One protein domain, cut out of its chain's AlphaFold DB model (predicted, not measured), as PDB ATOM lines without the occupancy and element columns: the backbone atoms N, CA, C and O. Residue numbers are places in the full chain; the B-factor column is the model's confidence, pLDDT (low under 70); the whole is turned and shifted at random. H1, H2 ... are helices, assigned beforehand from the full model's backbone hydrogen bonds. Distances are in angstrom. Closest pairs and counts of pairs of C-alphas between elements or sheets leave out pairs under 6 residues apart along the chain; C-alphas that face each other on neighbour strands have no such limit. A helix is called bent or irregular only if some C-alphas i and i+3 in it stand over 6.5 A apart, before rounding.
ATOM      1  N   ASP A  41     -65.045  35.414 -34.864       86.19
ATOM      2  CA  ASP A  41     -64.001  35.621 -33.865       86.19
ATOM      3  C   ASP A  41     -62.683  35.059 -34.401       86.19
ATOM      4  O   ASP A  41     -62.438  33.849 -34.370       86.19
ATOM      5  N   TYR A  42     -61.838  35.952 -34.906       78.81
ATOM      6  CA  TYR A  42     -60.565  35.582 -35.516       78.81
ATOM      7  C   TYR A  42     -59.584  34.956 -34.511       78.81
ATOM      8  O   TYR A  42     -58.759  34.131 -34.907       78.81
ATOM      9  N   THR A  43     -59.698  35.275 -33.213       81.31
ATOM     10  CA  THR A  43     -58.785  34.765 -32.172       81.31
ATOM     11  C   THR A  43     -58.915  33.259 -31.967       81.31
ATOM     12  O   THR A  43     -57.984  32.610 -31.502       81.31
ATOM     13  N   THR A  44     -60.044  32.678 -32.381       80.44
ATOM     14  CA  THR A  44     -60.284  31.231 -32.319       80.44
ATOM     15  C   THR A  44     -59.569  30.441 -33.416       80.44
ATOM     16  O   THR A  44     -59.476  29.217 -33.320       80.44
ATOM     17  N   SER A  45     -59.063  31.122 -34.449       79.75
ATOM     18  CA  SER A  45     -58.440  30.502 -35.625       79.75
ATOM     19  C   SER A  45     -56.948  30.773 -35.778       79.75
ATOM     20  O   SER A  45     -56.303  30.106 -36.580       79.75
ATOM     21  N   VAL A  46     -56.395  31.727 -35.024       83.69
ATOM     22  CA  VAL A  46     -54.989  32.136 -35.135       83.69
ATOM     23  C   VAL A  46     -54.268  32.000 -33.802       83.69
ATOM     24  O   VAL A  46     -54.847  32.206 -32.735       83.69
ATOM     25  N   ASN A  47     -52.975  31.686 -33.848       86.88
ATOM     26  CA  ASN A  47     -52.131  31.723 -32.662       86.88
ATOM     27  C   ASN A  47     -51.709  33.170 -32.376       86.88
ATOM     28  O   ASN A  47     -50.892  33.734 -33.090       86.88
ATOM     29  N   THR A  48     -52.220  33.768 -31.300       83.00
ATOM     30  CA  THR A  48     -51.946  35.175 -30.949       83.00
ATOM     31  C   THR A  48     -50.495  35.463 -30.556       83.00
ATOM     32  O   THR A  48     -50.134  36.622 -30.378       83.00
ATOM     33  N   ARG A  49     -49.649  34.434 -30.401       89.69
ATOM     34  CA  ARG A  49     -48.197  34.600 -30.203       89.69
ATOM     35  C   ARG A  49     -47.426  34.782 -31.510       89.69
ATOM     36  O   ARG A  49     -46.219  34.997 -31.454       89.69
ATOM     37  N   PHE A  50     -48.083  34.600 -32.652       92.19
ATOM     38  CA  PHE A  50     -47.478  34.686 -33.974       92.19
ATOM     39  C   PHE A  50     -47.696  36.074 -34.563       92.19
ATOM     40  O   PHE A  50     -48.745  36.683 -34.352       92.19
ATOM     41  N   THR A  51     -46.702  36.549 -35.312       92.88
ATOM     42  CA  THR A  51     -46.850  37.767 -36.114       92.88
ATOM     43  C   THR A  51     -47.820  37.524 -37.266       92.88
ATOM     44  O   THR A  51     -48.075  36.377 -37.652       92.88
ATOM     45  N   VAL A  52     -48.325  38.595 -37.883       91.31
ATOM     46  CA  VAL A  52     -49.147  38.484 -39.106       91.31
ATOM     47  C   VAL A  52     -48.438  37.656 -40.182       91.31
ATOM     48  O   VAL A  52     -49.050  36.793 -40.814       91.31
ATOM     49  N   ARG A  53     -47.128  37.868 -40.361       92.75
ATOM     50  CA  ARG A  53     -46.311  37.096 -41.298       92.75
ATOM     51  C   ARG A  53     -46.308  35.610 -40.967       92.75
ATOM     52  O   ARG A  53     -46.457  34.804 -41.881       92.75
ATOM     53  N   ASP A  54     -46.127  35.251 -39.701       93.19
ATOM     54  CA  ASP A  54     -46.076  33.852 -39.273       93.19
ATOM     55  C   ASP A  54     -47.414  33.151 -39.524       93.19
ATOM     56  O   ASP A  54     -47.421  32.065 -40.100       93.19
ATOM     57  N   ILE A  55     -48.534  33.807 -39.194       91.88
ATOM     58  CA  ILE A  55     -49.894  33.286 -39.418       91.88
ATOM     59  C   ILE A  55     -50.144  33.016 -40.910       91.88
ATOM     60  O   ILE A  55     -50.610  31.943 -41.287       91.88
ATOM     61  N   ILE A  56     -49.811  33.966 -41.791       91.75
ATOM     62  CA  ILE A  56     -49.994  33.777 -43.239       91.75
ATOM     63  C   ILE A  56     -49.039  32.686 -43.763       91.75
ATOM     64  O   ILE A  56     -49.426  31.851 -44.586       91.75
ATOM     65  N   ASN A  57     -47.805  32.639 -43.252       92.25
ATOM     66  CA  ASN A  57     -46.786  31.675 -43.665       92.25
ATOM     67  C   ASN A  57     -47.164  30.216 -43.363       92.25
ATOM     68  O   ASN A  57     -46.774  29.325 -44.121       92.25
ATOM     69  N   GLU A  58     -47.971  29.944 -42.331       90.44
ATOM     70  CA  GLU A  58     -48.489  28.591 -42.063       90.44
ATOM     71  C   GLU A  58     -49.173  27.986 -43.299       90.44
ATOM     72  O   GLU A  58     -48.920  26.829 -43.657       90.44
ATOM     73  N   SER A  59     -49.960  28.791 -44.019       88.56
ATOM     74  CA  SER A  59     -50.653  28.357 -45.239       88.56
ATOM     75  C   SER A  59     -49.675  28.041 -46.378       88.56
ATOM     76  O   SER A  59     -49.827  27.030 -47.072       88.56
ATOM     77  N   PHE A  60     -48.621  28.847 -46.543       91.31
ATOM     78  CA  PHE A  60     -47.599  28.616 -47.568       91.31
ATOM     79  C   PHE A  60     -46.748  27.377 -47.290       91.31
ATOM     80  O   PHE A  60     -46.372  26.679 -48.232       91.31
ATOM     81  N   ILE A  61     -46.477  27.046 -46.022       89.81
ATOM     82  CA  ILE A  61     -45.758  25.815 -45.655       89.81
ATOM     83  C   ILE A  61     -46.537  24.581 -46.123       89.81
ATOM     84  O   ILE A  61     -45.947  23.663 -46.703       89.81
ATOM     85  N   VAL A  62     -47.854  24.558 -45.899       88.31
ATOM     86  CA  VAL A  62     -48.724  23.464 -46.358       88.31
ATOM     87  C   VAL A  62     -48.746  23.406 -47.886       88.31
ATOM     88  O   VAL A  62     -48.543  22.334 -48.463       88.31
ATOM     89  N   LEU A  63     -48.906  24.556 -48.547       86.94
ATOM     90  CA  LEU A  63     -48.937  24.638 -50.008       86.94
ATOM     91  C   LEU A  63     -47.627  24.154 -50.646       86.94
ATOM     92  O   LEU A  63     -47.663  23.338 -51.568       86.94
ATOM     93  N   LYS A  64     -46.476  24.592 -50.124       90.06
ATOM     94  CA  LYS A  64     -45.141  24.194 -50.590       90.06
ATOM     95  C   LYS A  64     -44.893  22.700 -50.415       90.06
ATOM     96  O   LYS A  64     -44.354  22.066 -51.314       90.06
ATOM     97  N   ARG A  65     -45.305  22.115 -49.283       87.81
ATOM     98  CA  ARG A  65     -45.193  20.663 -49.063       87.81
ATOM     99  C   ARG A  65     -46.003  19.857 -50.076       87.81
ATOM    100  O   ARG A  65     -45.562  18.783 -50.462       87.81
ATOM    101  N   ARG A  66     -47.165  20.367 -50.493       86.12
ATOM    102  CA  ARG A  66     -48.059  19.685 -51.438       86.12
ATOM    103  C   ARG A  66     -47.614  19.827 -52.893       86.12
ATOM    104  O   ARG A  66     -47.675  18.864 -53.643       86.12
ATOM    105  N   THR A  67     -47.218  21.030 -53.295       88.31
ATOM    106  CA  THR A  67     -46.944  21.370 -54.704       88.31
ATOM    107  C   THR A  67     -45.466  21.256 -55.074       88.31
ATOM    108  O   THR A  67     -45.135  21.121 -56.246       88.31
ATOM    109  N   GLY A  68     -44.566  21.313 -54.087       89.50
ATOM    110  CA  GLY A  68     -43.125  21.424 -54.317       89.50
ATOM    111  C   GLY A  68     -42.686  22.802 -54.823       89.50
ATOM    112  O   GLY A  68     -41.504  22.996 -55.103       89.50
ATOM    113  N   GLU A  69     -43.605  23.765 -54.933       89.88
ATOM    114  CA  GLU A  69     -43.308  25.085 -55.473       89.88
ATOM    115  C   GLU A  69     -42.422  25.910 -54.538       89.88
ATOM    116  O   GLU A  69     -42.483  25.838 -53.306       89.88
ATOM    117  N   THR A  70     -41.579  26.735 -55.150       89.38
ATOM    118  CA  THR A  70     -40.766  27.696 -54.408       89.38
ATOM    119  C   THR A  70     -41.532  29.007 -54.349       89.38
ATOM    120  O   THR A  70     -41.740  29.642 -55.376       89.38
ATOM    121  N   ILE A  71     -41.965  29.388 -53.150       90.31
ATOM    122  CA  ILE A  71     -42.789  30.575 -52.916       90.31
ATOM    123  C   ILE A  71     -41.935  31.613 -52.190       90.31
ATOM    124  O   ILE A  71     -41.348  31.305 -51.147       90.31
ATOM    125  N   ASP A  72     -41.879  32.833 -52.724       92.94
ATOM    126  CA  ASP A  72     -41.376  33.984 -51.974       92.94
ATOM    127  C   ASP A  72     -42.461  34.446 -51.000       92.94
ATOM    128  O   ASP A  72     -43.364  35.214 -51.331       92.94
ATOM    129  N   VAL A  73     -42.371  33.921 -49.780       90.12
ATOM    130  CA  VAL A  73     -43.337  34.173 -48.707       90.12
ATOM    131  C   VAL A  73     -43.473  35.665 -48.415       90.12
ATOM    132  O   VAL A  73     -44.572  36.125 -48.140       90.12
ATOM    133  N   ASN A  74     -42.385  36.439 -48.474       91.56
ATOM    134  CA  ASN A  74     -42.462  37.864 -48.161       91.56
ATOM    135  C   ASN A  74     -43.233  38.625 -49.227       91.56
ATOM    136  O   ASN A  74     -44.140  39.384 -48.889       91.56
ATOM    137  N   ALA A  75     -42.892  38.396 -50.494       94.06
ATOM    138  CA  ALA A  75     -43.564  39.050 -51.605       94.06
ATOM    139  C   ALA A  75     -45.064  38.713 -51.630       94.06
ATOM    140  O   ALA A  75     -45.896  39.608 -51.772       94.06
ATOM    141  N   GLU A  76     -45.425  37.442 -51.420       94.50
ATOM    142  CA  GLU A  76     -46.837  37.046 -51.390       94.50
ATOM    143  C   GLU A  76     -47.570  37.558 -50.141       94.50
ATOM    144  O   GLU A  76     -48.711  37.995 -50.257       94.50
ATOM    145  N   CYS A  77     -46.937  37.600 -48.961       94.12
ATOM    146  CA  CYS A  77     -47.558  38.209 -47.780       94.12
ATOM    147  C   CYS A  77     -47.844  39.707 -47.982       94.12
ATOM    148  O   CYS A  77     -48.928  40.161 -47.622       94.12
ATOM    149  N   ILE A  78     -46.913  40.468 -48.572       95.00
ATOM    150  CA  ILE A  78     -47.122  41.895 -48.886       95.00
ATOM    151  C   ILE A  78     -48.315  42.050 -49.828       95.00
ATOM    152  O   ILE A  78     -49.245  42.795 -49.534       95.00
ATOM    153  N   LYS A  79     -48.340  41.271 -50.910       95.44
ATOM    154  CA  LYS A  79     -49.423  41.286 -51.896       95.44
ATOM    155  C   LYS A  79     -50.785  40.931 -51.291       95.44
ATOM    156  O   LYS A  79     -51.791  41.537 -51.653       95.44
ATOM    157  N   LEU A  80     -50.837  39.971 -50.363       94.81
ATOM    158  CA  LEU A  80     -52.066  39.622 -49.642       94.81
ATOM    159  C   LEU A  80     -52.536  40.751 -48.717       94.81
ATOM    160  O   LEU A  80     -53.738  40.999 -48.642       94.81
ATOM    161  N   LEU A  81     -51.618  41.448 -48.039       94.56
ATOM    162  CA  LEU A  81     -51.954  42.615 -47.221       94.56
ATOM    163  C   LEU A  81     -52.480  43.767 -48.082       94.56
ATOM    164  O   LEU A  81     -53.525  44.332 -47.768       94.56
ATOM    165  N   GLU A  82     -51.826  44.054 -49.206       95.69
ATOM    166  CA  GLU A  82     -52.267  45.084 -50.151       95.69
ATOM    167  C   GLU A  82     -53.660  44.786 -50.719       95.69
ATOM    168  O   GLU A  82     -54.490  45.689 -50.819       95.69
ATOM    169  N   LEU A  83     -53.959  43.513 -51.016       96.44
ATOM    170  CA  LEU A  83     -55.273  43.068 -51.494       96.44
ATOM    171  C   LEU A  83     -56.405  43.423 -50.513       96.44
ATOM    172  O   LEU A  83     -57.518  43.731 -50.939       96.44
ATOM    173  N   VAL A  84     -56.126  43.390 -49.208       93.56
ATOM    174  CA  VAL A  84     -57.094  43.742 -48.154       93.56
ATOM    175  C   VAL A  84     -56.959  45.192 -47.669       93.56
ATOM    176  O   VAL A  84     -57.640  45.587 -46.725       93.56
ATOM    177  N   GLY A  85     -56.112  46.002 -48.316       95.31
ATOM    178  CA  GLY A  85     -55.914  47.418 -47.996       95.31
ATOM    179  C   GLY A  85     -55.017  47.688 -46.782       95.31
ATOM    180  O   GLY A  85     -55.101  48.765 -46.192       95.31
ATOM    181  N   LEU A  86     -54.174  46.729 -46.394       94.81
ATOM    182  CA  LEU A  86     -53.186  46.862 -45.322       94.81
ATOM    183  C   LEU A  86     -51.782  47.085 -45.897       94.81
ATOM    184  O   LEU A  86     -51.445  46.583 -46.966       94.81
ATOM    185  N   SER A  87     -50.947  47.834 -45.177       94.25
ATOM    186  CA  SER A  87     -49.552  48.059 -45.569       94.25
ATOM    187  C   SER A  87     -48.623  46.956 -45.057       94.25
ATOM    188  O   SER A  87     -48.910  46.280 -44.067       94.25
ATOM    189  N   GLU A  88     -47.447  46.828 -45.676       93.31
ATOM    190  CA  GLU A  88     -46.397  45.885 -45.258       93.31
ATOM    191  C   GLU A  88     -45.919  46.074 -43.806       93.31
ATOM    192  O   GLU A  88     -45.381  45.148 -43.201       93.31
ATOM    193  N   TYR A  89     -46.159  47.249 -43.215       92.94
ATOM    194  CA  TYR A  89     -45.828  47.551 -41.822       92.94
ATOM    195  C   TYR A  89     -46.421  46.528 -40.839       92.94
ATOM    196  O   TYR A  89     -45.790  46.188 -39.838       92.94
ATOM    197  N   PHE A  90     -47.603  45.989 -41.149       91.38
ATOM    198  CA  PHE A  90     -48.296  45.028 -40.293       91.38
ATOM    199  C   PHE A  90     -47.650  43.638 -40.263       91.38
ATOM    200  O   PHE A  90     -47.992  42.849 -39.392       91.38
ATOM    201  N   LEU A  91     -46.702  43.324 -41.156       89.19
ATOM    202  CA  LEU A  91     -46.115  41.980 -41.247       89.19
ATOM    203  C   LEU A  91     -45.473  41.496 -39.946       89.19
ATOM    204  O   LEU A  91     -45.565  40.313 -39.631       89.19
ATOM    205  N   ASN A  92     -44.811  42.396 -39.223       87.94
ATOM    206  CA  ASN A  92     -44.047  42.061 -38.017       87.94
ATOM    207  C   ASN A  92     -44.748  42.520 -36.727       87.94
ATOM    208  O   ASN A  92     -44.094  42.615 -35.688       87.94
ATOM    209  N   THR A  93     -46.036  42.863 -36.816       78.12
ATOM    210  CA  THR A  93     -46.890  43.126 -35.647       78.12
ATOM    211  C   THR A  93     -47.456  41.808 -35.135       78.12
ATOM    212  O   THR A  93     -47.517  41.662 -33.897       78.12
TER     213      THR A  93
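Overview. This is residues 41 to 93 of the 93 residues of an uncharacterized protein of Veillonella tobetsuensis (UniProt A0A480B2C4). Start from the lead-in of residues 41 to 51 and you reach a long helix, H1, from whose far end the chain folds back to a second helix, H2, that packs at a steep angle on the first part of H1. A short last helix, H3, then closes a triangle by touching both H2 and the start of H1. The printed part has 53 residues with three named helices, H1, H2 and H3 in chain order, and no named strand; its class is all helix. It is only just compact, close to loose, with a radius of gyration of the C-alphas of 11.6 A, and spans 30 by 24 by 16 A.

Arrangement. Look first at H1, residues 52 to 67, which has a kink of 28 degrees near residue 59. H2, residues 73 to 83, touches residues 53 to 60 of H1 alone; the closest C-alphas, of Asn 57 and Val 73, are 6.6 A apart. The two run opposite ways at a steep tilt of 63 degrees. H3, residues 88 to 92, touches H1 at residues 52 to 53 alone, with the C-alphas of Arg 53 and Leu 91 closest at 4.9 A. H3 also touches H2, where the closest C-alphas, of Ile 78 and Glu 88, are 5.4 A apart. H3 is irregular, but only just: C-alphas 89 and 92 are 6.9 A apart. In H2 every O i to N i+4 pair is within hydrogen-bond range, against 10 of 12 in H1 and 0 of 1 in H3, where 1 of 2 O i to N i+3 pairs is.

Along the chain. Find C-alpha 52 at (-49.147, 38.484, -39.106); from there H1 runs 23.3 A to C-alpha 67 at (-46.944, 21.370, -54.704). H2 covers 15.1 A from Val 73 to Leu 83. H3 covers 8.5 A from Glu 88 and ends at C-alpha 92, (-44.047, 42.061, -38.017).

Size, cuts and confidence. The C-alphas farthest apart, of Asp 41 and Gly 68, are 32.5 A apart. The printed part has no cut, and the links from H1 to H2 and from H2 to H3 are tight. The mean pLDDT of the printed part is 90.1, and no printed residue is under 70.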